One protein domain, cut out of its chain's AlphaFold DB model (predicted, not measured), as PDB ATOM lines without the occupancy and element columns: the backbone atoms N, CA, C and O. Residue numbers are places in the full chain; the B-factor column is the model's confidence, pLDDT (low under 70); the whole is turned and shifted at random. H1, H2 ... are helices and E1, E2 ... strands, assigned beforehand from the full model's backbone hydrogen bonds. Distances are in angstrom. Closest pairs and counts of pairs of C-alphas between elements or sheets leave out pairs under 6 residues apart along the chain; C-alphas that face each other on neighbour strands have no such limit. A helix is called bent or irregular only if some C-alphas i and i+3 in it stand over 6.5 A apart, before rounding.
ATOM      1  N   ALA A 610      55.288  83.417  18.327       37.28
ATOM      2  CA  ALA A 610      56.078  82.882  17.226       37.28
ATOM      3  C   ALA A 610      57.080  83.947  16.752       37.28
ATOM      4  O   ALA A 610      56.709  85.069  16.397       37.28
ATOM      5  N   ARG A 611      58.372  83.598  16.751       31.47
ATOM      6  CA  ARG A 611      59.442  84.426  16.179       31.47
ATOM      7  C   ARG A 611      59.650  84.049  14.719       31.47
ATOM      8  O   ARG A 611      60.086  82.938  14.430       31.47
ATOM      9  N   THR A 612      59.421  84.990  13.811       35.72
ATOM     10  CA  THR A 612      60.023  84.933  12.474       35.72
ATOM     11  C   THR A 612      61.324  85.736  12.485       35.72
ATOM     12  O   THR A 612      61.613  86.473  13.430       35.72
ATOM     13  N   SER A 613      62.144  85.612  11.442       29.36
ATOM     14  CA  SER A 613      63.427  86.322  11.321       29.36
ATOM     15  C   SER A 613      63.308  87.858  11.296       29.36
ATOM     16  O   SER A 613      64.334  88.536  11.300       29.36
ATOM     17  N   SER A 614      62.090  88.418  11.275       33.38
ATOM     18  CA  SER A 614      61.850  89.858  11.103       33.38
ATOM     19  C   SER A 614      60.752  90.479  11.984       33.38
ATOM     20  O   SER A 614      60.749  91.704  12.098       33.38
ATOM     21  N   GLN A 615      59.877  89.716  12.663       40.19
ATOM     22  CA  GLN A 615      58.868  90.284  13.579       40.19
ATOM     23  C   GLN A 615      58.394  89.280  14.651       40.19
ATOM     24  O   GLN A 615      58.490  88.062  14.486       40.19
ATOM     25  N   ILE A 616      57.887  89.817  15.766       44.16
ATOM     26  CA  ILE A 616      57.128  89.091  16.794       44.16
ATOM     27  C   ILE A 616      55.666  89.064  16.343       44.16
ATOM     28  O   ILE A 616      55.063  90.123  16.209       44.16
ATOM     29  N   ILE A 617      55.112  87.874  16.106       46.59
ATOM     30  CA  ILE A 617      53.704  87.707  15.724       46.59
ATOM     31  C   ILE A 617      52.962  87.118  16.922       46.59
ATOM     32  O   ILE A 617      53.355  86.075  17.454       46.59
ATOM     33  N   ILE A 618      51.896  87.795  17.350       55.31
ATOM     34  CA  ILE A 618      50.990  87.296  18.382       55.31
ATOM     35  C   ILE A 618      49.974  86.375  17.714       55.31
ATOM     36  O   ILE A 618      49.266  86.782  16.792       55.31
ATOM     37  N   LEU A 619      49.913  85.133  18.187       57.34
ATOM     38  CA  LEU A 619      48.913  84.158  17.774       57.34
ATOM     39  C   LEU A 619      47.653  84.358  18.618       57.34
ATOM     40  O   LEU A 619      47.694  84.198  19.838       57.34
ATOM     41  N   TYR A 620      46.542  84.719  17.982       63.81
ATOM     42  CA  TYR A 620      45.265  84.886  18.674       63.81
ATOM     43  C   TYR A 620      44.450  83.596  18.567       63.81
ATOM     44  O   TYR A 620      44.277  83.098  17.457       63.81
ATOM     45  N   PRO A 621      43.920  83.032  19.660       67.25
ATOM     46  CA  PRO A 621      43.016  81.893  19.553       67.25
ATOM     47  C   PRO A 621      41.747  82.309  18.796       67.25
ATOM     48  O   PRO A 621      41.198  83.389  19.013       67.25
ATOM     49  N   SER A 622      41.280  81.452  17.892       74.81
ATOM     50  CA  SER A 622      40.016  81.616  17.177       74.81
ATOM     51  C   SER A 622      39.100  80.429  17.467       74.81
ATOM     52  O   SER A 622      39.549  79.359  17.876       74.81
ATOM     53  N   ARG A 623      37.798  80.583  17.199       78.69
ATOM     54  CA  ARG A 623      36.820  79.488  17.335       78.69
ATOM     55  C   ARG A 623      37.197  78.241  16.522       78.69
ATOM     56  O   ARG A 623      36.836  77.133  16.898       78.69
ATOM     57  N   PHE A 624      37.915  78.425  15.416       81.44
ATOM     58  CA  PHE A 624      38.258  77.370  14.463       81.44
ATOM     59  C   PHE A 624      39.754  77.014  14.482       81.44
ATOM     60  O   PHE A 624      40.193  76.182  13.694       81.44
ATOM     61  N   GLY A 625      40.543  77.617  15.376       77.56
ATOM     62  CA  GLY A 625      41.980  77.382  15.482       77.56
ATOM     63  C   GLY A 625      42.727  78.622  15.968       77.56
ATOM     64  O   GLY A 625      42.559  79.039  17.110       77.56
ATOM     65  N   VAL A 626      43.577  79.201  15.122       74.12
ATOM     66  CA  VAL A 626      44.451  80.333  15.459       74.12
ATOM     67  C   VAL A 626      44.367  81.409  14.381       74.12
ATOM     68  O   VAL A 626      44.430  81.116  13.194       74.12
ATOM     69  N   CYS A 627      44.271  82.671  14.780       76.38
ATOM     70  CA  CYS A 627      44.321  83.827  13.906       76.38
ATOM     71  C   CYS A 627      45.715  84.472  13.921       76.38
ATOM     72  O   CYS A 627      46.275  84.763  14.978       76.38
ATOM     73  N   LEU A 628      46.252  84.717  12.726       70.69
ATOM     74  CA  LEU A 628      47.524  85.408  12.496       70.69
ATOM     75  C   LEU A 628      47.377  86.936  12.437       70.69
ATOM     76  O   LEU A 628      48.372  87.661  12.406       70.69
ATOM     77  N   HIS A 629      46.145  87.440  12.431       70.38
ATOM     78  CA  HIS A 629      45.875  88.866  12.371       70.38
ATOM     79  C   HIS A 629      46.323  89.574  13.654       70.38
ATOM     80  O   HIS A 629      45.917  89.206  14.755       70.38
ATOM     81  N   GLN A 630      47.127  90.626  13.517       70.44
ATOM     82  CA  GLN A 630      47.608  91.411  14.648       70.44
ATOM     83  C   GLN A 630      46.530  92.400  15.111       70.44
ATOM     84  O   GLN A 630      46.570  93.582  14.789       70.44
ATOM     85  N   HIS A 631      45.559  91.907  15.889       58.84
ATOM     86  CA  HIS A 631      44.409  92.689  16.379       58.84
ATOM     87  C   HIS A 631      44.787  93.966  17.146       58.84
ATOM     88  O   HIS A 631      43.971  94.876  17.252       58.84
ATOM     89  N   HIS A 632      46.002  94.025  17.693       58.78
ATOM     90  CA  HIS A 632      46.536  95.201  18.377       58.78
ATOM     91  C   HIS A 632      47.090  96.269  17.419       58.78
ATOM     92  O   HIS A 632      47.226  97.419  17.817       58.78
ATOM     93  N   GLU A 633      47.421  95.904  16.177       58.66
ATOM     94  CA  GLU A 633      47.897  96.833  15.144       58.66
ATOM     95  C   GLU A 633      46.745  97.324  14.264       58.66
ATOM     96  O   GLU A 633      46.745  98.459  13.795       58.66
ATOM     97  N   THR A 634      45.759  96.470  13.983       61.88
ATOM     98  CA  THR A 634      44.601  96.832  13.160       61.88
ATOM     99  C   THR A 634      43.363  96.071  13.638       61.88
ATOM    100  O   THR A 634      43.451  94.870  13.889       61.88
ATOM    101  N   PRO A 635      42.186  96.712  13.768       68.94
ATOM    102  CA  PRO A 635      40.959  96.012  14.137       68.94
ATOM    103  C   PRO A 635      40.482  95.097  13.000       68.94
ATOM    104  O   PRO A 635      40.547  95.451  11.821       68.94
ATOM    105  N   CYS A 636      39.977  93.908  13.348       71.69
ATOM    106  CA  CYS A 636      39.543  92.919  12.360       71.69
ATOM    107  C   CYS A 636      38.264  93.386  11.671       71.69
ATOM    108  O   CYS A 636      37.273  93.653  12.341       71.69
ATOM    109  N   ARG A 637      38.270  93.440  10.334       70.50
ATOM    110  CA  ARG A 637      37.086  93.797   9.532       70.50
ATOM    111  C   ARG A 637      36.412  92.604   8.852       70.50
ATOM    112  O   ARG A 637      35.396  92.787   8.190       70.50
ATOM    113  N   ALA A 638      36.972  91.399   8.987       69.81
ATOM    114  CA  ALA A 638      36.445  90.199   8.340       69.81
ATOM    115  C   ALA A 638      35.220  89.628   9.070       69.81
ATOM    116  O   ALA A 638      34.288  89.184   8.405       69.81
ATOM    117  N   PHE A 639      35.238  89.612  10.413       69.44
ATOM    118  CA  PHE A 639      34.202  89.085  11.330       69.44
ATOM    119  C   PHE A 639      33.675  87.657  11.059       69.44
ATOM    120  O   PHE A 639      32.888  87.135  11.843       69.44
ATOM    121  N   ASN A 640      34.144  86.990  10.003       77.81
ATOM    122  CA  ASN A 640      33.902  85.592   9.684       77.81
ATOM    123  C   ASN A 640      35.249  84.870   9.571       77.81
ATOM    124  O   ASN A 640      36.007  85.096   8.628       77.81
ATOM    125  N   CYS A 641      35.566  84.035  10.560       80.75
ATOM    126  CA  CYS A 641      36.896  83.446  10.707       80.75
ATOM    127  C   CYS A 641      37.110  82.181   9.868       80.75
ATOM    128  O   CYS A 641      38.248  81.916   9.497       80.75
ATOM    129  N   ALA A 642      36.063  81.409   9.556       82.19
ATOM    130  CA  ALA A 642      36.214  80.137   8.842       82.19
ATOM    131  C   ALA A 642      36.806  80.296   7.421       82.19
ATOM    132  O   ALA A 642      37.765  79.588   7.116       82.19
ATOM    133  N   PRO A 643      36.345  81.248   6.581       84.75
ATOM    134  CA  PRO A 643      36.912  81.494   5.255       84.75
ATOM    135  C   PRO A 643      38.004  82.579   5.263       84.75
ATOM    136  O   PRO A 643      38.451  83.017   4.205       84.75
ATOM    137  N   CYS A 644      38.410  83.071   6.439       83.88
ATOM    138  CA  CYS A 644      39.409  84.129   6.543       83.88
ATOM    139  C   CYS A 644      40.798  83.583   6.221       83.88
ATOM    140  O   CYS A 644      41.251  82.614   6.828       83.88
ATOM    141  N   SER A 645      41.512  84.279   5.339       80.19
ATOM    142  CA  SER A 645      42.888  83.955   4.979       80.19
ATOM    143  C   SER A 645      43.802  83.947   6.199       80.19
ATOM    144  O   SER A 645      44.699  83.128   6.268       80.19
ATOM    145  N   GLU A 646      43.567  84.787   7.206       78.44
ATOM    146  CA  GLU A 646      44.407  84.842   8.413       78.44
ATOM    147  C   GLU A 646      44.091  83.758   9.461       78.44
ATOM    148  O   GLU A 646      44.677  83.778  10.541       78.44
ATOM    149  N   ASN A 647      43.163  82.832   9.191       80.81
ATOM    150  CA  ASN A 647      42.812  81.750  10.111       80.81
ATOM    151  C   ASN A 647      43.562  80.449   9.773       80.81
ATOM    152  O   ASN A 647      43.594  80.003   8.626       80.81
ATOM    153  N   LEU A 648      44.134  79.824  10.799       76.75
ATOM    154  CA  LEU A 648      44.804  78.532  10.765       76.75
ATOM    155  C   LEU A 648      44.003  77.516  11.570       76.75
ATOM    156  O   LEU A 648      43.650  77.774  12.716       76.75
ATOM    157  N   VAL A 649      43.780  76.340  11.003       78.06
ATOM    158  CA  VAL A 649      43.176  75.189  11.679       78.06
ATOM    159  C   VAL A 649      44.279  74.208  12.054       78.06
ATOM    160  O   VAL A 649      45.157  73.937  11.235       78.06
ATOM    161  N   VAL A 650      44.239  73.658  13.270       76.44
ATOM    162  CA  VAL A 650      45.259  72.721  13.765       76.44
ATOM    163  C   VAL A 650      44.666  71.325  13.920       76.44
ATOM    164  O   VAL A 650      43.832  71.073  14.797       76.44
ATOM    165  N   LYS A 651      45.123  70.375  13.100       72.81
ATOM    166  CA  LYS A 651      44.689  68.980  13.229       72.81
ATOM    167  C   LYS A 651      45.100  68.418  14.591       72.81
ATOM    168  O   LYS A 651      46.223  68.621  15.031       72.81
ATOM    169  N   GLY A 652      44.194  67.705  15.256       64.94
ATOM    170  CA  GLY A 652      44.418  67.153  16.599       64.94
ATOM    171  C   GLY A 652      43.991  68.065  17.755       64.94
ATOM    172  O   GLY A 652      43.822  67.572  18.866       64.94
ATOM    173  N   HIS A 653      43.716  69.353  17.516       76.06
ATOM    174  CA  HIS A 653      43.103  70.224  18.524       76.06
ATOM    175  C   HIS A 653      41.577  70.014  18.568       76.06
ATOM    176  O   HIS A 653      40.817  70.667  17.850       76.06
ATOM    177  N   LEU A 654      41.134  69.045  19.379       75.38
ATOM    178  CA  LEU A 654      39.743  68.563  19.417       75.38
ATOM    179  C   LEU A 654      38.688  69.683  19.531       75.38
ATOM    180  O   LEU A 654      37.783  69.687  18.698       75.38
ATOM    181  N   PRO A 655      38.817  70.687  20.429       75.44
ATOM    182  CA  PRO A 655      37.779  71.708  20.588       75.44
ATOM    183  C   PRO A 655      37.504  72.511  19.311       75.44
ATOM    184  O   PRO A 655      36.355  72.717  18.939       75.44
ATOM    185  N   THR A 656      38.548  72.941  18.598       78.56
ATOM    186  CA  THR A 656      38.386  73.746  17.373       78.56
ATOM    187  C   THR A 656      37.983  72.894  16.176       78.56
ATOM    188  O   THR A 656      37.258  73.360  15.301       78.56
ATOM    189  N   ASN A 657      38.426  71.636  16.139       85.75
ATOM    190  CA  ASN A 657      38.081  70.701  15.071       85.75
ATOM    191  C   ASN A 657      36.604  70.301  15.147       85.75
ATOM    192  O   ASN A 657      35.928  70.265  14.119       85.75
ATOM    193  N   ASP A 658      36.078  70.093  16.353       87.94
ATOM    194  CA  ASP A 658      34.654  69.835  16.566       87.94
ATOM    195  C   ASP A 658      33.802  71.063  16.237       87.94
ATOM    196  O   ASP A 658      32.730  70.928  15.652       87.94
ATOM    197  N   GLU A 659      34.285  72.275  16.521       85.81
ATOM    198  CA  GLU A 659      33.602  73.503  16.097       85.81
ATOM    199  C   GLU A 659      33.551  73.660  14.569       85.81
ATOM    200  O   GLU A 659      32.528  74.106  14.043       85.81
ATOM    201  N   ILE A 660      34.593  73.249  13.836       87.12
ATOM    202  CA  ILE A 660      34.565  73.210  12.363       87.12
ATOM    203  C   ILE A 660      33.550  72.181  11.860       87.12
ATOM    204  O   ILE A 660      32.783  72.495  10.950       87.12
ATOM    205  N   ARG A 661      33.490  70.985  12.464       92.31
ATOM    206  CA  ARG A 661      32.499  69.953  12.105       92.31
ATOM    207  C   ARG A 661      31.069  70.434  12.345       92.31
ATOM    208  O   ARG A 661      30.259  70.415  11.419       92.31
ATOM    209  N   LYS A 662      30.786  70.995  13.526       91.56
ATOM    210  CA  LYS A 662      29.483  71.604  13.845       91.56
ATOM    211  C   LYS A 662      29.124  72.716  12.863       91.56
ATOM    212  O   LYS A 662      27.976  72.822  12.433       91.56
ATOM    213  N   ARG A 663      30.091  73.566  12.499       91.38
ATOM    214  CA  ARG A 663      29.859  74.655  11.543       91.38
ATOM    215  C   ARG A 663      29.565  74.121  10.142       91.38
ATOM    216  O   ARG A 663      28.631  74.616   9.516       91.38
ATOM    217  N   ASN A 664      30.286  73.096   9.692       92.62
ATOM    218  CA  ASN A 664      30.034  72.410   8.425       92.62
ATOM    219  C   ASN A 664      28.618  71.807   8.371       92.62
ATOM    220  O   ASN A 664      27.896  72.021   7.399       92.62
ATOM    221  N   GLU A 665      28.178  71.125   9.431       92.06
ATOM    222  CA  GLU A 665      26.823  70.560   9.527       92.06
ATOM    223  C   GLU A 665      25.728  71.635   9.512       92.06
ATOM    224  O   GLU A 665      24.676  71.460   8.894       92.06
ATOM    225  N   LEU A 666      25.948  72.756  10.205       91.25
ATOM    226  CA  LEU A 666      25.009  73.881  10.216       91.25
ATOM    227  C   LEU A 666      24.889  74.529   8.833       91.25
ATOM    228  O   LEU A 666      23.776  74.788   8.380       91.25
ATOM    229  N   LEU A 667      26.018  74.770   8.162       88.69
ATOM    230  CA  LEU A 667      26.048  75.360   6.823       88.69
ATOM    231  C   LEU A 667      25.401  74.436   5.792       88.69
ATOM    232  O   LEU A 667      24.574  74.887   5.007       88.69
ATOM    233  N   THR A 668      25.704  73.138   5.847       87.81
ATOM    234  CA  THR A 668      25.120  72.135   4.943       87.81
ATOM    235  C   THR A 668      23.599  72.083   5.092       87.81
ATOM    236  O   THR A 668      22.884  72.176   4.098       87.81
ATOM    237  N   ARG A 669      23.080  72.048   6.329       88.69
ATOM    238  CA  ARG A 669      21.628  72.088   6.585       88.69
ATOM    239  C   ARG A 669      20.974  73.391   6.129       88.69
ATOM    240  O   ARG A 669      19.872  73.362   5.589       88.69
ATOM    241  N   SER A 670      21.635  74.529   6.346       87.12
ATOM    242  CA  SER A 670      21.127  75.837   5.917       87.12
ATOM    243  C   SER A 670      21.018  75.923   4.394       87.12
ATOM    244  O   SER A 670      19.973  76.311   3.871       87.12
ATOM    245  N   ILE A 671      22.062  75.502   3.675       84.62
ATOM    246  CA  ILE A 671      22.083  75.495   2.207       84.62
ATOM    247  C   ILE A 671      21.046  74.513   1.664       84.62
ATOM    248  O   ILE A 671      20.313  74.873   0.747       84.62
ATOM    249  N   LEU A 672      20.926  73.319   2.252       85.38
ATOM    250  CA  LEU A 672      19.899  72.345   1.882       85.38
ATOM    251  C   LEU A 672      18.493  72.943   1.991       85.38
ATOM    252  O   LEU A 672      17.743  72.921   1.019       85.38
ATOM    253  N   SER A 673      18.167  73.566   3.127       82.25
ATOM    254  CA  SER A 673      16.862  74.207   3.323       82.25
ATOM    255  C   SER A 673      16.607  75.330   2.310       82.25
ATOM    256  O   SER A 673      15.500  75.458   1.786       82.25
ATOM    257  N   GLN A 674      17.632  76.124   1.978       79.94
ATOM    258  CA  GLN A 674      17.529  77.163   0.951       79.94
ATOM    259  C   GLN A 674      17.300  76.568  -0.447       79.94
ATOM    260  O   GLN A 674      16.466  77.073  -1.197       79.94
ATOM    261  N   VAL A 675      17.983  75.475  -0.798       78.56
ATOM    262  CA  VAL A 675      17.792  74.770  -2.074       78.56
ATOM    263  C   VAL A 675      16.396  74.144  -2.152       78.56
ATOM    264  O   VAL A 675      15.723  74.309  -3.164       78.56
ATOM    265  N   GLU A 676      15.905  73.505  -1.088       79.88
ATOM    266  CA  GLU A 676      14.541  72.952  -1.020       79.88
ATOM    267  C   GLU A 676      13.468  74.029  -1.211       79.88
ATOM    268  O   GLU A 676      12.493  73.827  -1.945       79.88
ATOM    269  N   GLN A 677      13.654  75.198  -0.589       74.75
ATOM    270  CA  GLN A 677      12.766  76.345  -0.768       74.75
ATOM    271  C   GLN A 677      12.785  76.850  -2.212       74.75
ATOM    272  O   GLN A 677      11.720  77.088  -2.781       74.75
ATOM    273  N   LEU A 678      13.968  76.957  -2.826       72.06
ATOM    274  CA  LEU A 678      14.117  77.383  -4.220       72.06
ATOM    275  C   LEU A 678      13.481  76.382  -5.196       72.06
ATOM    276  O   LEU A 678      12.745  76.788  -6.095       72.06
ATOM    277  N   VAL A 679      13.684  75.078  -4.990       71.50
ATOM    278  CA  VAL A 679      13.061  74.012  -5.794       71.50
ATOM    279  C   VAL A 679      11.536  74.032  -5.638       71.50
ATOM    280  O   VAL A 679      10.805  73.924  -6.626       71.50
ATOM    281  N   THR A 680      11.033  74.235  -4.418       71.19
ATOM    282  CA  THR A 680       9.591  74.327  -4.142       71.19
ATOM    283  C   THR A 680       8.969  75.574  -4.774       71.19
ATOM    284  O   THR A 680       7.903  75.483  -5.385       71.19
ATOM    285  N   ALA A 681       9.629  76.731  -4.669       67.00
ATOM    286  CA  ALA A 681       9.183  77.986  -5.272       67.00
ATOM    287  C   ALA A 681       9.147  77.898  -6.807       67.00
ATOM    288  O   ALA A 681       8.157  78.301  -7.424       67.00
ATOM    289  N   HIS A 682      10.168  77.280  -7.408       65.38
ATOM    290  CA  HIS A 682      10.235  77.030  -8.846       65.38
ATOM    291  C   HIS A 682       9.128  76.069  -9.316       65.38
ATOM    292  O   HIS A 682       8.411  76.363 -10.272       65.38
ATOM    293  N   THR A 683       8.900  74.963  -8.594       66.06
ATOM    294  CA  THR A 683       7.821  73.996  -8.896       66.06
ATOM    295  C   THR A 683       6.432  74.645  -8.818       66.06
ATOM    296  O   THR A 683       5.529  74.299  -9.579       66.06
ATOM    297  N   ARG A 684       6.263  75.632  -7.929       63.81
ATOM    298  CA  ARG A 684       5.028  76.415  -7.768       63.81
ATOM    299  C   ARG A 684       4.907  77.600  -8.738       63.81
ATOM    300  O   ARG A 684       3.910  78.311  -8.664       63.81
ATOM    301  N   LYS A 685       5.874  77.802  -9.646       60.16
ATOM    302  CA  LYS A 685       5.940  78.927 -10.603       60.16
ATOM    303  C   LYS A 685       5.805  80.303  -9.936       60.16
ATOM    304  O   LYS A 685       5.202  81.213 -10.504       60.16
ATOM    305  N   ILE A 686       6.337  80.456  -8.725       55.06
ATOM    306  CA  ILE A 686       6.331  81.744  -8.029       55.06
ATOM    307  C   ILE A 686       7.464  82.581  -8.627       55.06
ATOM    308  O   ILE A 686       8.640  82.255  -8.477       55.06
ATOM    309  N   ALA A 687       7.080  83.607  -9.384       47.66
ATOM    310  CA  ALA A 687       7.976  84.496 -10.103       47.66
ATOM    311  C   ALA A 687       8.637  85.473  -9.126       47.66
ATOM    312  O   ALA A 687       8.022  86.466  -8.775       47.66
ATOM    313  N   ASP A 688       9.839  85.137  -8.661       51.69
ATOM    314  CA  ASP A 688      10.886  86.087  -8.257       51.69
ATOM    315  C   ASP A 688      12.166  85.290  -7.964       51.69
ATOM    316  O   ASP A 688      12.444  84.881  -6.836       51.69
ATOM    317  N   SER A 689      12.939  84.995  -9.012       52.00
ATOM    318  CA  SER A 689      14.179  84.218  -8.920       52.00
ATOM    319  C   SER A 689      15.271  84.830  -9.816       52.00
ATOM    320  O   SER A 689      15.006  85.148 -10.975       52.00
ATOM    321  N   PRO A 690      16.499  85.050  -9.303       54.38
ATOM    322  CA  PRO A 690      17.601  85.654 -10.052       54.38
ATOM    323  C   PRO A 690      18.151  84.710 -11.140       54.38
ATOM    324  O   PRO A 690      18.666  83.634 -10.831       54.38
ATOM    325  N   GLU A 691      18.156  85.167 -12.402       56.38
ATOM    326  CA  GLU A 691      18.380  84.335 -13.607       56.38
ATOM    327  C   GLU A 691      19.685  83.501 -13.623       56.38
ATOM    328  O   GLU A 691      19.778  82.493 -14.322       56.38
ATOM    329  N   GLY A 692      20.712  83.898 -12.860       58.91
ATOM    330  CA  GLY A 692      22.036  83.255 -12.868       58.91
ATOM    331  C   GLY A 692      22.133  81.940 -12.080       58.91
ATOM    332  O   GLY A 692      22.767  80.993 -12.546       58.91
ATOM    333  N   LEU A 693      21.497  81.858 -10.904       63.34
ATOM    334  CA  LEU A 693      21.483  80.643 -10.072       63.34
ATOM    335  C   LEU A 693      20.468  79.626 -10.612       63.34
ATOM    336  O   LEU A 693      20.708  78.421 -10.567       63.34
ATOM    337  N   GLU A 694      19.373  80.123 -11.191       62.69
ATOM    338  CA  GLU A 694      18.302  79.319 -11.776       62.69
ATOM    339  C   GLU A 694      18.795  78.455 -12.943       62.69
ATOM    340  O   GLU A 694      18.506  77.265 -12.979       62.69
ATOM    341  N   ALA A 695      19.626  78.985 -13.847       63.62
ATOM    342  CA  ALA A 695      20.164  78.207 -14.970       63.62
ATOM    343  C   ALA A 695      21.026  77.006 -14.525       63.62
ATOM    344  O   ALA A 695      20.976  75.928 -15.132       63.62
ATOM    345  N   HIS A 696      21.813  77.167 -13.455       65.44
ATOM    346  CA  HIS A 696      22.634  76.083 -12.913       65.44
ATOM    347  C   HIS A 696      21.786  75.087 -12.108       65.44
ATOM    348  O   HIS A 696      21.896  73.885 -12.341       65.44
ATOM    349  N   LEU A 697      20.864  75.565 -11.263       67.56
ATOM    350  CA  LEU A 697      19.891  74.717 -10.561       67.56
ATOM    351  C   LEU A 697      19.037  73.898 -11.541       67.56
ATOM    352  O   LEU A 697      18.886  72.696 -11.354       67.56
ATOM    353  N   LEU A 698      18.568  74.494 -12.641       65.31
ATOM    354  CA  LEU A 698      17.852  73.799 -13.718       65.31
ATOM    355  C   LEU A 698      18.699  72.702 -14.368       65.31
ATOM    356  O   LEU A 698      18.175  71.657 -14.747       65.31
ATOM    357  N   THR A 699      20.010  72.918 -14.497       66.06
ATOM    358  CA  THR A 699      20.933  71.898 -15.009       66.06
ATOM    359  C   THR A 699      21.056  70.726 -14.032       66.06
ATOM    360  O   THR A 699      21.051  69.577 -14.467       66.06
ATOM    361  N   LEU A 700      21.117  70.995 -12.724       69.06
ATOM    362  CA  LEU A 700      21.177  69.961 -11.684       69.06
ATOM    363  C   LEU A 700      19.849  69.195 -11.543       69.06
ATOM    364  O   LEU A 700      19.858  67.969 -11.465       69.06
ATOM    365  N   VAL A 701      18.709  69.887 -11.634       66.38
ATOM    366  CA  VAL A 701      17.363  69.284 -11.675       66.38
ATOM    367  C   VAL A 701      17.198  68.393 -12.910       66.38
ATOM    368  O   VAL A 701      16.700  67.276 -12.804       66.38
ATOM    369  N   ARG A 702      17.664  68.833 -14.091       66.25
ATOM    370  CA  ARG A 702      17.647  68.018 -15.325       66.25
ATOM    371  C   ARG A 702      18.515  66.762 -15.233       66.25
ATOM    372  O   ARG A 702      18.241  65.799 -15.942       66.25
ATOM    373  N   LYS A 703      19.540  66.762 -14.375       70.38
ATOM    374  CA  LYS A 703      20.351  65.576 -14.057       70.38
ATOM    375  C   LYS A 703      19.668  64.625 -13.061       70.38
ATOM    376  O   LYS A 703      20.243  63.588 -12.754       70.38
ATOM    377  N   GLY A 704      18.460  64.946 -12.587       69.75
ATOM    378  CA  GLY A 704      17.671  64.095 -11.692       69.75
ATOM    379  C   GLY A 704      18.154  64.080 -10.242       69.75
ATOM    380  O   GLY A 704      17.776  63.179  -9.503       69.75
ATOM    381  N   LEU A 705      18.983  65.049  -9.844       78.75
ATOM    382  CA  LEU A 705      19.525  65.122  -8.489       78.75
ATOM    383  C   LEU A 705      18.440  65.514  -7.477       78.75
ATOM    384  O   LEU A 705      17.553  66.314  -7.768       78.75
ATOM    385  N   THR A 706      18.532  64.970  -6.271       83.06
ATOM    386  CA  THR A 706      17.754  65.387  -5.096       83.06
ATOM    387  C   THR A 706      18.255  66.731  -4.555       83.06
ATOM    388  O   THR A 706      19.358  67.168  -4.873       83.06
ATOM    389  N   ALA A 707      17.465  67.422  -3.721       78.62
ATOM    390  CA  ALA A 707      17.881  68.704  -3.128       78.62
ATOM    391  C   ALA A 707      19.188  68.584  -2.315       78.62
ATOM    392  O   ALA A 707      20.013  69.501  -2.320       78.62
ATOM    393  N   GLU A 708      19.403  67.427  -1.689       80.25
ATOM    394  CA  GLU A 708      20.634  67.072  -0.985       80.25
ATOM    395  C   GLU A 708      21.822  66.989  -1.948       80.25
ATOM    396  O   GLU A 708      22.791  67.737  -1.796       80.25
ATOM    397  N   GLU A 709      21.709  66.202  -3.018       80.31
ATOM    398  CA  GLU A 709      22.754  66.079  -4.040       80.31
ATOM    399  C   GLU A 709      23.042  67.409  -4.760       80.31
ATOM    400  O   GLU A 709      24.192  67.713  -5.082       80.31
ATOM    401  N   MET A 710      22.021  68.248  -4.971       80.19
ATOM    402  CA  MET A 710      22.197  69.597  -5.519       80.19
ATOM    403  C   MET A 710      22.988  70.498  -4.570       80.19
ATOM    404  O   MET A 710      23.900  71.200  -5.010       80.19
ATOM    405  N   SER A 711      22.653  70.488  -3.276       83.19
ATOM    406  CA  SER A 711      23.361  71.283  -2.269       83.19
ATOM    407  C   SER A 711      24.840  70.897  -2.193       83.19
ATOM    408  O   SER A 711      25.713  71.766  -2.120       83.19
ATOM    409  N   GLU A 712      25.140  69.603  -2.316       84.62
ATOM    410  CA  GLU A 712      26.508  69.113  -2.342       84.62
ATOM    411  C   GLU A 712      27.297  69.586  -3.560       84.62
ATOM    412  O   GLU A 712      28.466  69.955  -3.413       84.62
ATOM    413  N   GLU A 713      26.683  69.562  -4.742       83.88
ATOM    414  CA  GLU A 713      27.323  69.976  -5.989       83.88
ATOM    415  C   GLU A 713      27.596  71.486  -6.005       83.88
ATOM    416  O   GLU A 713      28.685  71.919  -6.389       83.88
ATOM    417  N   LEU A 714      26.656  72.288  -5.491       83.69
ATOM    418  CA  LEU A 714      26.820  73.736  -5.340       83.69
ATOM    419  C   LEU A 714      27.986  74.096  -4.416       83.69
ATOM    420  O   LEU A 714      28.743  75.022  -4.709       83.69
ATOM    421  N   ILE A 715      28.145  73.365  -3.308       87.06
ATOM    422  CA  ILE A 715      29.282  73.549  -2.402       87.06
ATOM    423  C   ILE A 715      30.573  73.118  -3.105       87.06
ATOM    424  O   ILE A 715      31.543  73.869  -3.100       87.06
ATOM    425  N   ARG A 716      30.594  71.936  -3.738       85.94
ATOM    426  CA  ARG A 716      31.783  71.348  -4.383       85.94
ATOM    427  C   ARG A 716      32.354  72.234  -5.493       85.94
ATOM    428  O   ARG A 716      33.566  72.423  -5.546       85.94
ATOM    429  N   HIS A 717      31.489  72.802  -6.331       84.69
ATOM    430  CA  HIS A 717      31.873  73.610  -7.492       84.69
ATOM    431  C   HIS A 717      31.763  75.121  -7.251       84.69
ATOM    432  O   HIS A 717      31.734  75.897  -8.207       84.69
ATOM    433  N   PHE A 718      31.747  75.572  -5.989       84.75
ATOM    434  CA  PHE A 718      31.596  76.987  -5.625       84.75
ATOM    435  C   PHE A 718      32.480  77.934  -6.459       84.75
ATOM    436  O   PHE A 718      31.996  78.939  -6.979       84.75
ATOM    437  N   HIS A 719      33.764  77.608  -6.639       80.56
ATOM    438  CA  HIS A 719      34.709  78.461  -7.368       80.56
ATOM    439  C   HIS A 719      34.375  78.661  -8.854       80.56
ATOM    440  O   HIS A 719      34.750  79.692  -9.410       80.56
ATOM    441  N   GLU A 720      33.655  77.724  -9.471       82.44
ATOM    442  CA  GLU A 720      33.224  77.794 -10.872       82.44
ATOM    443  C   GLU A 720      31.939  78.621 -11.038       82.44
ATOM    444  O   GLU A 720      31.689  79.195 -12.099       82.44
ATOM    445  N   ILE A 721      31.117  78.692  -9.986       78.88
ATOM    446  CA  ILE A 721      29.787  79.314 -10.026       78.88
ATOM    447  C   ILE A 721      29.694  80.639  -9.262       78.88
ATOM    448  O   ILE A 721      28.708  81.355  -9.428       78.88
ATOM    449  N   LYS A 722      30.699  81.002  -8.451       77.44
ATOM    450  CA  LYS A 722      30.692  82.186  -7.566       77.44
ATOM    451  C   LYS A 722      30.302  83.494  -8.268       77.44
ATOM    452  O   LYS A 722      29.582  84.301  -7.681       77.44
ATOM    453  N   ASP A 723      30.723  83.678  -9.519       78.25
ATOM    454  CA  ASP A 723      30.491  84.900 -10.301       78.25
ATOM    455  C   ASP A 723      29.088  84.925 -10.932       78.25
ATOM    456  O   ASP A 723      28.604  85.966 -11.368       78.25
ATOM    457  N   ARG A 724      28.395  83.778 -10.934       74.62
ATOM    458  CA  ARG A 724      27.012  83.619 -11.412       74.62
ATOM    459  C   ARG A 724      25.978  83.805 -10.294       74.62
ATOM    460  O   ARG A 724      24.787  83.949 -10.576       74.62
ATOM    461  N   ILE A 725      26.410  83.825  -9.030       73.38
ATOM    462  CA  ILE A 725      25.540  83.991  -7.857       73.38
ATOM    463  C   ILE A 725      25.375  85.484  -7.545       73.38
ATOM    464  O   ILE A 725      26.268  86.119  -6.986       73.38
ATOM    465  N   LYS A 726      24.194  86.041  -7.854       69.50
ATOM    466  CA  LYS A 726      23.861  87.455  -7.580       69.50
ATOM    467  C   LYS A 726      23.716  87.762  -6.078       69.50
ATOM    468  O   LYS A 726      24.068  88.849  -5.631       69.50
ATOM    469  N   SER A 727      23.201  86.816  -5.284       75.44
ATOM    470  CA  SER A 727      22.997  87.012  -3.840       75.44
ATOM    471  C   SER A 727      24.320  86.932  -3.077       75.44
ATOM    472  O   SER A 727      24.895  85.857  -2.910       75.44
ATOM    473  N   VAL A 728      24.776  88.073  -2.556       73.44
ATOM    474  CA  VAL A 728      26.012  88.168  -1.759       73.44
ATOM    475  C   VAL A 728      25.943  87.287  -0.510       73.44
ATOM    476  O   VAL A 728      26.931  86.649  -0.159       73.44
ATOM    477  N   ARG A 729      24.775  87.207   0.143       77.62
ATOM    478  CA  ARG A 729      24.577  86.387   1.346       77.62
ATOM    479  C   ARG A 729      24.765  84.899   1.049       77.62
ATOM    480  O   ARG A 729      25.568  84.259   1.716       77.62
ATOM    481  N   LEU A 730      24.087  84.388   0.020       79.12
ATOM    482  CA  LEU A 730      24.187  82.985  -0.387       79.12
ATOM    483  C   LEU A 730      25.595  82.645  -0.890       79.12
ATOM    484  O   LEU A 730      26.138  81.602  -0.551       79.12
ATOM    485  N   ARG A 731      26.223  83.551  -1.650       82.75
ATOM    486  CA  ARG A 731      27.608  83.390  -2.111       82.75
ATOM    487  C   ARG A 731      28.587  83.268  -0.941       82.75
ATOM    488  O   ARG A 731      29.456  82.406  -0.972       82.75
ATOM    489  N   ASN A 732      28.435  84.101   0.090       82.81
ATOM    490  CA  ASN A 732      29.269  84.046   1.294       82.81
ATOM    491  C   ASN A 732      29.053  82.747   2.084       82.81
ATOM    492  O   ASN A 732      30.005  82.193   2.623       82.81
ATOM    493  N   GLU A 733      27.809  82.279   2.160       85.25
ATOM    494  CA  GLU A 733      27.443  81.056   2.875       85.25
ATOM    495  C   GLU A 733      27.951  79.795   2.159       85.25
ATOM    496  O   GLU A 733      28.506  78.907   2.803       85.25
ATOM    497  N   LEU A 734      27.860  79.755   0.824       86.31
ATOM    498  CA  LEU A 734      28.443  78.699  -0.012       86.31
ATOM    499  C   LEU A 734      29.976  78.684   0.053       86.31
ATOM    500  O   LEU A 734      30.564  77.609   0.135       86.31
ATOM    501  N   GLU A 735      30.621  79.854   0.059       88.06
ATOM    502  CA  GLU A 735      32.073  79.959   0.250       88.06
ATOM    503  C   GLU A 735      32.493  79.379   1.604       88.06
ATOM    504  O   GLU A 735      33.416  78.572   1.687       88.06
ATOM    505  N   GLU A 736      31.795  79.757   2.677       89.06
ATOM    506  CA  GLU A 736      32.085  79.251   4.017       89.06
ATOM    507  C   GLU A 736      31.863  77.735   4.112       89.06
ATOM    508  O   GLU A 736      32.677  77.036   4.717       89.06
ATOM    509  N   ALA A 737      30.810  77.214   3.476       90.06
ATOM    510  CA  ALA A 737      30.527  75.782   3.419       90.06
ATOM    511  C   ALA A 737      31.593  75.009   2.634       90.06
ATOM    512  O   ALA A 737      32.027  73.946   3.076       90.06
ATOM    513  N   PHE A 738      32.065  75.557   1.510       91.69
ATOM    514  CA  PHE A 738      33.162  74.981   0.731       91.69
ATOM    515  C   PHE A 738      34.434  74.855   1.578       91.69
ATOM    516  O   PHE A 738      35.047  73.785   1.631       91.69
ATOM    517  N   VAL A 739      34.793  75.920   2.303       89.12
ATOM    518  CA  VAL A 739      35.973  75.926   3.177       89.12
ATOM    519  C   VAL A 739      35.804  74.957   4.344       89.12
ATOM    520  O   VAL A 739      36.692  74.141   4.586       89.12
ATOM    521  N   ALA A 740      34.673  75.003   5.053       90.19
ATOM    522  CA  ALA A 740      34.415  74.129   6.194       90.19
ATOM    523  C   ALA A 740      34.450  72.646   5.789       90.19
ATOM    524  O   ALA A 740      35.130  71.856   6.445       90.19
ATOM    525  N   ARG A 741      33.817  72.279   4.665       91.12
ATOM    526  CA  ARG A 741      33.825  70.909   4.127       91.12
ATOM    527  C   ARG A 741      35.239  70.450   3.778       91.12
ATOM    528  O   ARG A 741      35.635  69.351   4.165       91.12
ATOM    529  N   GLY A 742      36.019  71.296   3.103       87.50
ATOM    530  CA  GLY A 742      37.416  71.002   2.776       87.50
ATOM    531  C   GLY A 742      38.293  70.820   4.021       87.50
ATOM    532  O   GLY A 742      39.132  69.920   4.059       87.50
ATOM    533  N   MET A 743      38.073  71.618   5.069       89.12
ATOM    534  CA  MET A 743      38.792  71.481   6.340       89.12
ATOM    535  C   MET A 743      38.429  70.179   7.062       89.12
ATOM    536  O   MET A 743      39.335  69.479   7.506       89.12
ATOM    537  N   VAL A 744      37.144  69.806   7.128       92.00
ATOM    538  CA  VAL A 744      36.702  68.524   7.715       92.00
ATOM    539  C   VAL A 744      37.337  67.338   6.987       92.00
ATOM    540  O   VAL A 744      37.909  66.467   7.635       92.00
ATOM    541  N   GLN A 745      37.356  67.347   5.651       90.00
ATOM    542  CA  GLN A 745      38.004  66.287   4.868       90.00
ATOM    543  C   GLN A 745      39.482  66.100   5.242       90.00
ATOM    544  O   GLN A 745      39.945  64.973   5.374       90.00
ATOM    545  N   ARG A 746      40.231  67.190   5.458       85.56
ATOM    546  CA  ARG A 746      41.644  67.116   5.876       85.56
ATOM    547  C   ARG A 746      41.818  66.736   7.349       85.56
ATOM    548  O   ARG A 746      42.799  66.077   7.706       85.56
ATOM    549  N   LEU A 747      40.875  67.125   8.207       84.38
ATOM    550  CA  LEU A 747      40.835  66.689   9.602       84.38
ATOM    551  C   LEU A 747      40.620  65.176   9.709       84.38
ATOM    552  O   LEU A 747      41.269  64.545  10.542       84.38
ATOM    553  N   ASP A 748      39.796  64.604   8.838       89.00
ATOM    554  CA  ASP A 748      39.437  63.185   8.872       89.00
ATOM    555  C   ASP A 748      40.372  62.303   8.013       89.00
ATOM    556  O   ASP A 748      40.430  61.094   8.218       89.00
ATOM    557  N   ASP A 749      41.174  62.887   7.110       84.56
ATOM    558  CA  ASP A 749      42.149  62.159   6.281       84.56
ATOM    559  C   ASP A 749      43.283  61.543   7.129       84.56
ATOM    560  O   ASP A 749      44.096  62.288   7.690       84.56
ATOM    561  N   PRO A 750      43.420  60.207   7.210       83.38
ATOM    562  CA  PRO A 750      44.450  59.560   8.024       83.38
ATOM    563  C   PRO A 750      45.886  59.889   7.582       83.38
ATOM    564  O   PRO A 750      46.807  59.744   8.384       83.38
ATOM    565  N   ASN A 751      46.094  60.377   6.353       80.81
ATOM    566  CA  ASN A 751      47.413  60.760   5.839       80.81
ATOM    567  C   ASN A 751      47.869  62.156   6.295       80.81
ATOM    568  O   ASN A 751      49.046  62.496   6.167       80.81
ATOM    569  N   VAL A 752      46.967  62.985   6.832       73.38
ATOM    570  CA  VAL A 752      47.331  64.292   7.399       73.38
ATOM    571  C   VAL A 752      47.723  64.099   8.862       73.38
ATOM    572  O   VAL A 752      46.901  63.681   9.679       73.38
ATOM    573  N   ALA A 753      48.968  64.428   9.205       62.69
ATOM    574  CA  ALA A 753      49.506  64.250  10.553       62.69
ATOM    575  C   ALA A 753      48.790  65.114  11.611       62.69
ATOM    576  O   ALA A 753      48.384  66.250  11.350       62.69
ATOM    577  N   SER A 754      48.684  64.596  12.839       65.19
ATOM    578  CA  SER A 754      48.277  65.399  14.001       65.19
ATOM    579  C   SER A 754      49.287  66.530  14.233       65.19
ATOM    580  O   SER A 754      50.493  66.315  14.139       65.19
ATOM    581  N   GLY A 755      48.799  67.742  14.490       54.59
ATOM    582  CA  GLY A 755      49.590  68.974  14.544       54.59
ATOM    583  C   GLY A 755      49.722  69.716  13.208       54.59
ATOM    584  O   GLY A 755      50.302  70.799  13.181       54.59
ATOM    585  N   ALA A 756      49.182  69.189  12.101       59.34
ATOM    586  CA  ALA A 756      49.203  69.886  10.814       59.34
ATOM    587  C   ALA A 756      48.428  71.215  10.870       59.34
ATOM    588  O   ALA A 756      47.289  71.264  11.341       59.34
ATOM    589  N   LEU A 757      49.045  72.276  10.339       69.56
ATOM    590  CA  LEU A 757      48.437  73.595  10.169       69.56
ATOM    591  C   LEU A 757      47.783  73.681   8.789       69.56
ATOM    592  O   LEU A 757      48.444  73.491   7.769       69.56
ATOM    593  N   MET A 758      46.493  73.993   8.752       73.94
ATOM    594  CA  MET A 758      45.711  74.088   7.522       73.94
ATOM    595  C   MET A 758      45.160  75.503   7.377       73.94
ATOM    596  O   MET A 758      44.625  76.072   8.326       73.94
ATOM    597  N   ARG A 759      45.295  76.080   6.182       78.44
ATOM    598  CA  ARG A 759      44.895  77.457   5.870       78.44
ATOM    599  C   ARG A 759      44.118  77.474   4.564       78.44
ATOM    600  O   ARG A 759      44.545  76.854   3.592       78.44
ATOM    601  N   TYR A 760      43.021  78.220   4.529       80.25
ATOM    602  CA  TYR A 760      42.355  78.562   3.278       80.25
ATOM    603  C   TYR A 760      42.963  79.848   2.719       80.25
ATOM    604  O   TYR A 760      43.052  80.850   3.426       80.25
ATOM    605  N   HIS A 761      43.425  79.827   1.470       74.81
ATOM    606  CA  HIS A 761      44.063  80.987   0.856       74.81
ATOM    607  C   HIS A 761      43.077  81.736  -0.046       74.81
ATOM    608  O   HIS A 761      42.853  81.342  -1.186       74.81
ATOM    609  N   ASN A 762      42.516  82.835   0.465       72.56
ATOM    610  CA  ASN A 762      41.746  83.792  -0.328       72.56
ATOM    611  C   ASN A 762      42.178  85.233   0.023       72.56
ATOM    612  O   ASN A 762      41.750  85.759   1.053       72.56
ATOM    613  N   PRO A 763      43.013  85.885  -0.808       64.62
ATOM    614  CA  PRO A 763      43.509  87.237  -0.555       64.62
ATOM    615  C   PRO A 763      42.412  88.290  -0.369       64.62
ATOM    616  O   PRO A 763      42.612  89.202   0.416       64.62
ATOM    617  N   ALA A 764      41.239  88.144  -0.994       63.94
ATOM    618  CA  ALA A 764      40.123  89.085  -0.838       63.94
ATOM    619  C   ALA A 764      39.392  88.945   0.516       63.94
ATOM    620  O   ALA A 764      38.696  89.856   0.968       63.94
ATOM    621  N   ARG A 765      39.564  87.806   1.200       70.56
ATOM    622  CA  ARG A 765      38.982  87.494   2.514       70.56
ATOM    623  C   ARG A 765      40.055  87.586   3.590       70.56
ATOM    624  O   ARG A 765      40.572  86.575   4.058       70.56
ATOM    625  N   HIS A 766      40.382  88.796   4.028       73.50
ATOM    626  CA  HIS A 766      41.319  88.987   5.136       73.50
ATOM    627  C   HIS A 766      40.888  90.101   6.086       73.50
ATOM    628  O   HIS A 766      39.937  90.838   5.835       73.50
ATOM    629  N   ALA A 767      41.585  90.200   7.215       63.84
ATOM    630  CA  ALA A 767      41.213  91.084   8.311       63.84
ATOM    631  C   ALA A 767      41.386  92.589   8.006       63.84
ATOM    632  O   ALA A 767      40.785  93.408   8.703       63.84
ATOM    633  N   SER A 768      42.125  92.955   6.949       64.25
ATOM    634  CA  SER A 768      42.467  94.338   6.574       64.25
ATOM    635  C   SER A 768      42.318  94.638   5.059       64.25
ATOM    636  O   SER A 768      43.265  95.103   4.425       64.25
ATOM    637  N   PRO A 769      41.122  94.473   4.449       57.09
ATOM    638  CA  PRO A 769      40.916  94.434   2.991       57.09
ATOM    639  C   PRO A 769      41.044  95.772   2.257       57.09
ATOM    640  O   PRO A 769      40.535  95.921   1.154       57.09
ATOM    641  N   GLY A 770      41.648  96.794   2.866       58.09
ATOM    642  CA  GLY A 770      41.812  98.109   2.239       58.09
ATOM    643  C   GLY A 770      42.695  98.062   0.989       58.09
ATOM    644  O   GLY A 770      42.343  98.662  -0.019       58.09
TER     645      GLY A 770
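What this domain is: This is residues 610 to 770 of the 822 residues of an uncharacterized protein of Paraburkholderia youngii (UniProt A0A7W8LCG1). A long helix, H1, is crossed by a second long helix, H5; beside the crossing, at the first residues of H1, sits a small twisted sheet of four strands, and toward the other end of H1 three short helices, H2, H3 and H4, gather beside the pair. Residues 611 to 616 stick out as a free arm beyond the sheet. The printed part has 161 residues with five named helices and five named strands, in the order E1 E2 E3 E4 H1 H2 H3 H4 H5 E5; the sheet runs E2 E3 E4 E5, antiparallel throughout, and the class is mixed, helices and strands. It is only just compact, close to loose, with a radius of gyration of the C-alphas of 18.1 A, and only just elongated, spanning 60 by 39 by 22 A.

How they stand to each other: E2, residues 620 to 622, E3, residues 625 to 627, and E4, residues 647 to 650, form a meander, each strand the antiparallel neighbour of the one before. N 620 and O 627 are within hydrogen-bond range at 3.0 A, as are N 648 and O 626 at 2.7 A. E5, residues 757 to 759, is the antiparallel neighbour of E4, with N 649 and O 758 at 2.8 A. From edge to edge the strands' lines turn by 107 degrees. H1, residues 654 to 683, only grazes the sheet with residues 654 to 660. H5, residues 728 to 748, only grazes it with residues 739 to 747. H1 and H5 touch at a steep tilt of 44 degrees, opposite ways; their closest C-alphas, Asn 664 and Ala 740, are 5.2 A apart. H3, residues 707 to 716, touches H1 at a steep tilt of 57 degrees, with the C-alphas of Leu 672 and Ser 711 closest at 5.5 A. H4, residues 718 to 724, and H5 form a helical hairpin, at a shallow tilt of 4 degrees, with the C-alphas of Lys 722 and Arg 731 closest at 6.4 A. H2, residues 691 to 702, only just touches H3, with 3 pairs of C-alphas within 8 A, the closest Leu 700 and Met 710 at 6.3 A. Every O i to N i+4 pair is within hydrogen-bond range in H1, H3 and H5, against 6 of 8 in H2 and 1 of 3 in H4, where 2 of 4 O i to N i+3 pairs are.

Where its parts are: E1, residues 616 to 618, runs on into E2 at 32 degrees and pairs with no named strand. H1 is 43.0 A long, from C-alpha 654 at (39.743, 68.563, 19.417) to C-alpha 683 at (7.821, 73.996, -8.896). H5 is 30.3 A long, H2 16.4 A and H3 14.2 A. H4 is irregular, with C-alphas 720 and 723 at 7.6 A.

The domain as a whole: The C-alphas of Ser 613 and Arg 684, the two farthest apart, are 62.2 A apart. The printed part has no cut; the link from E3 to E4 is long, 19 residues. Mean pLDDT of the printed part is 73.6, with 55 residues under 70, among them residues 610 to 621 and 681 to 702.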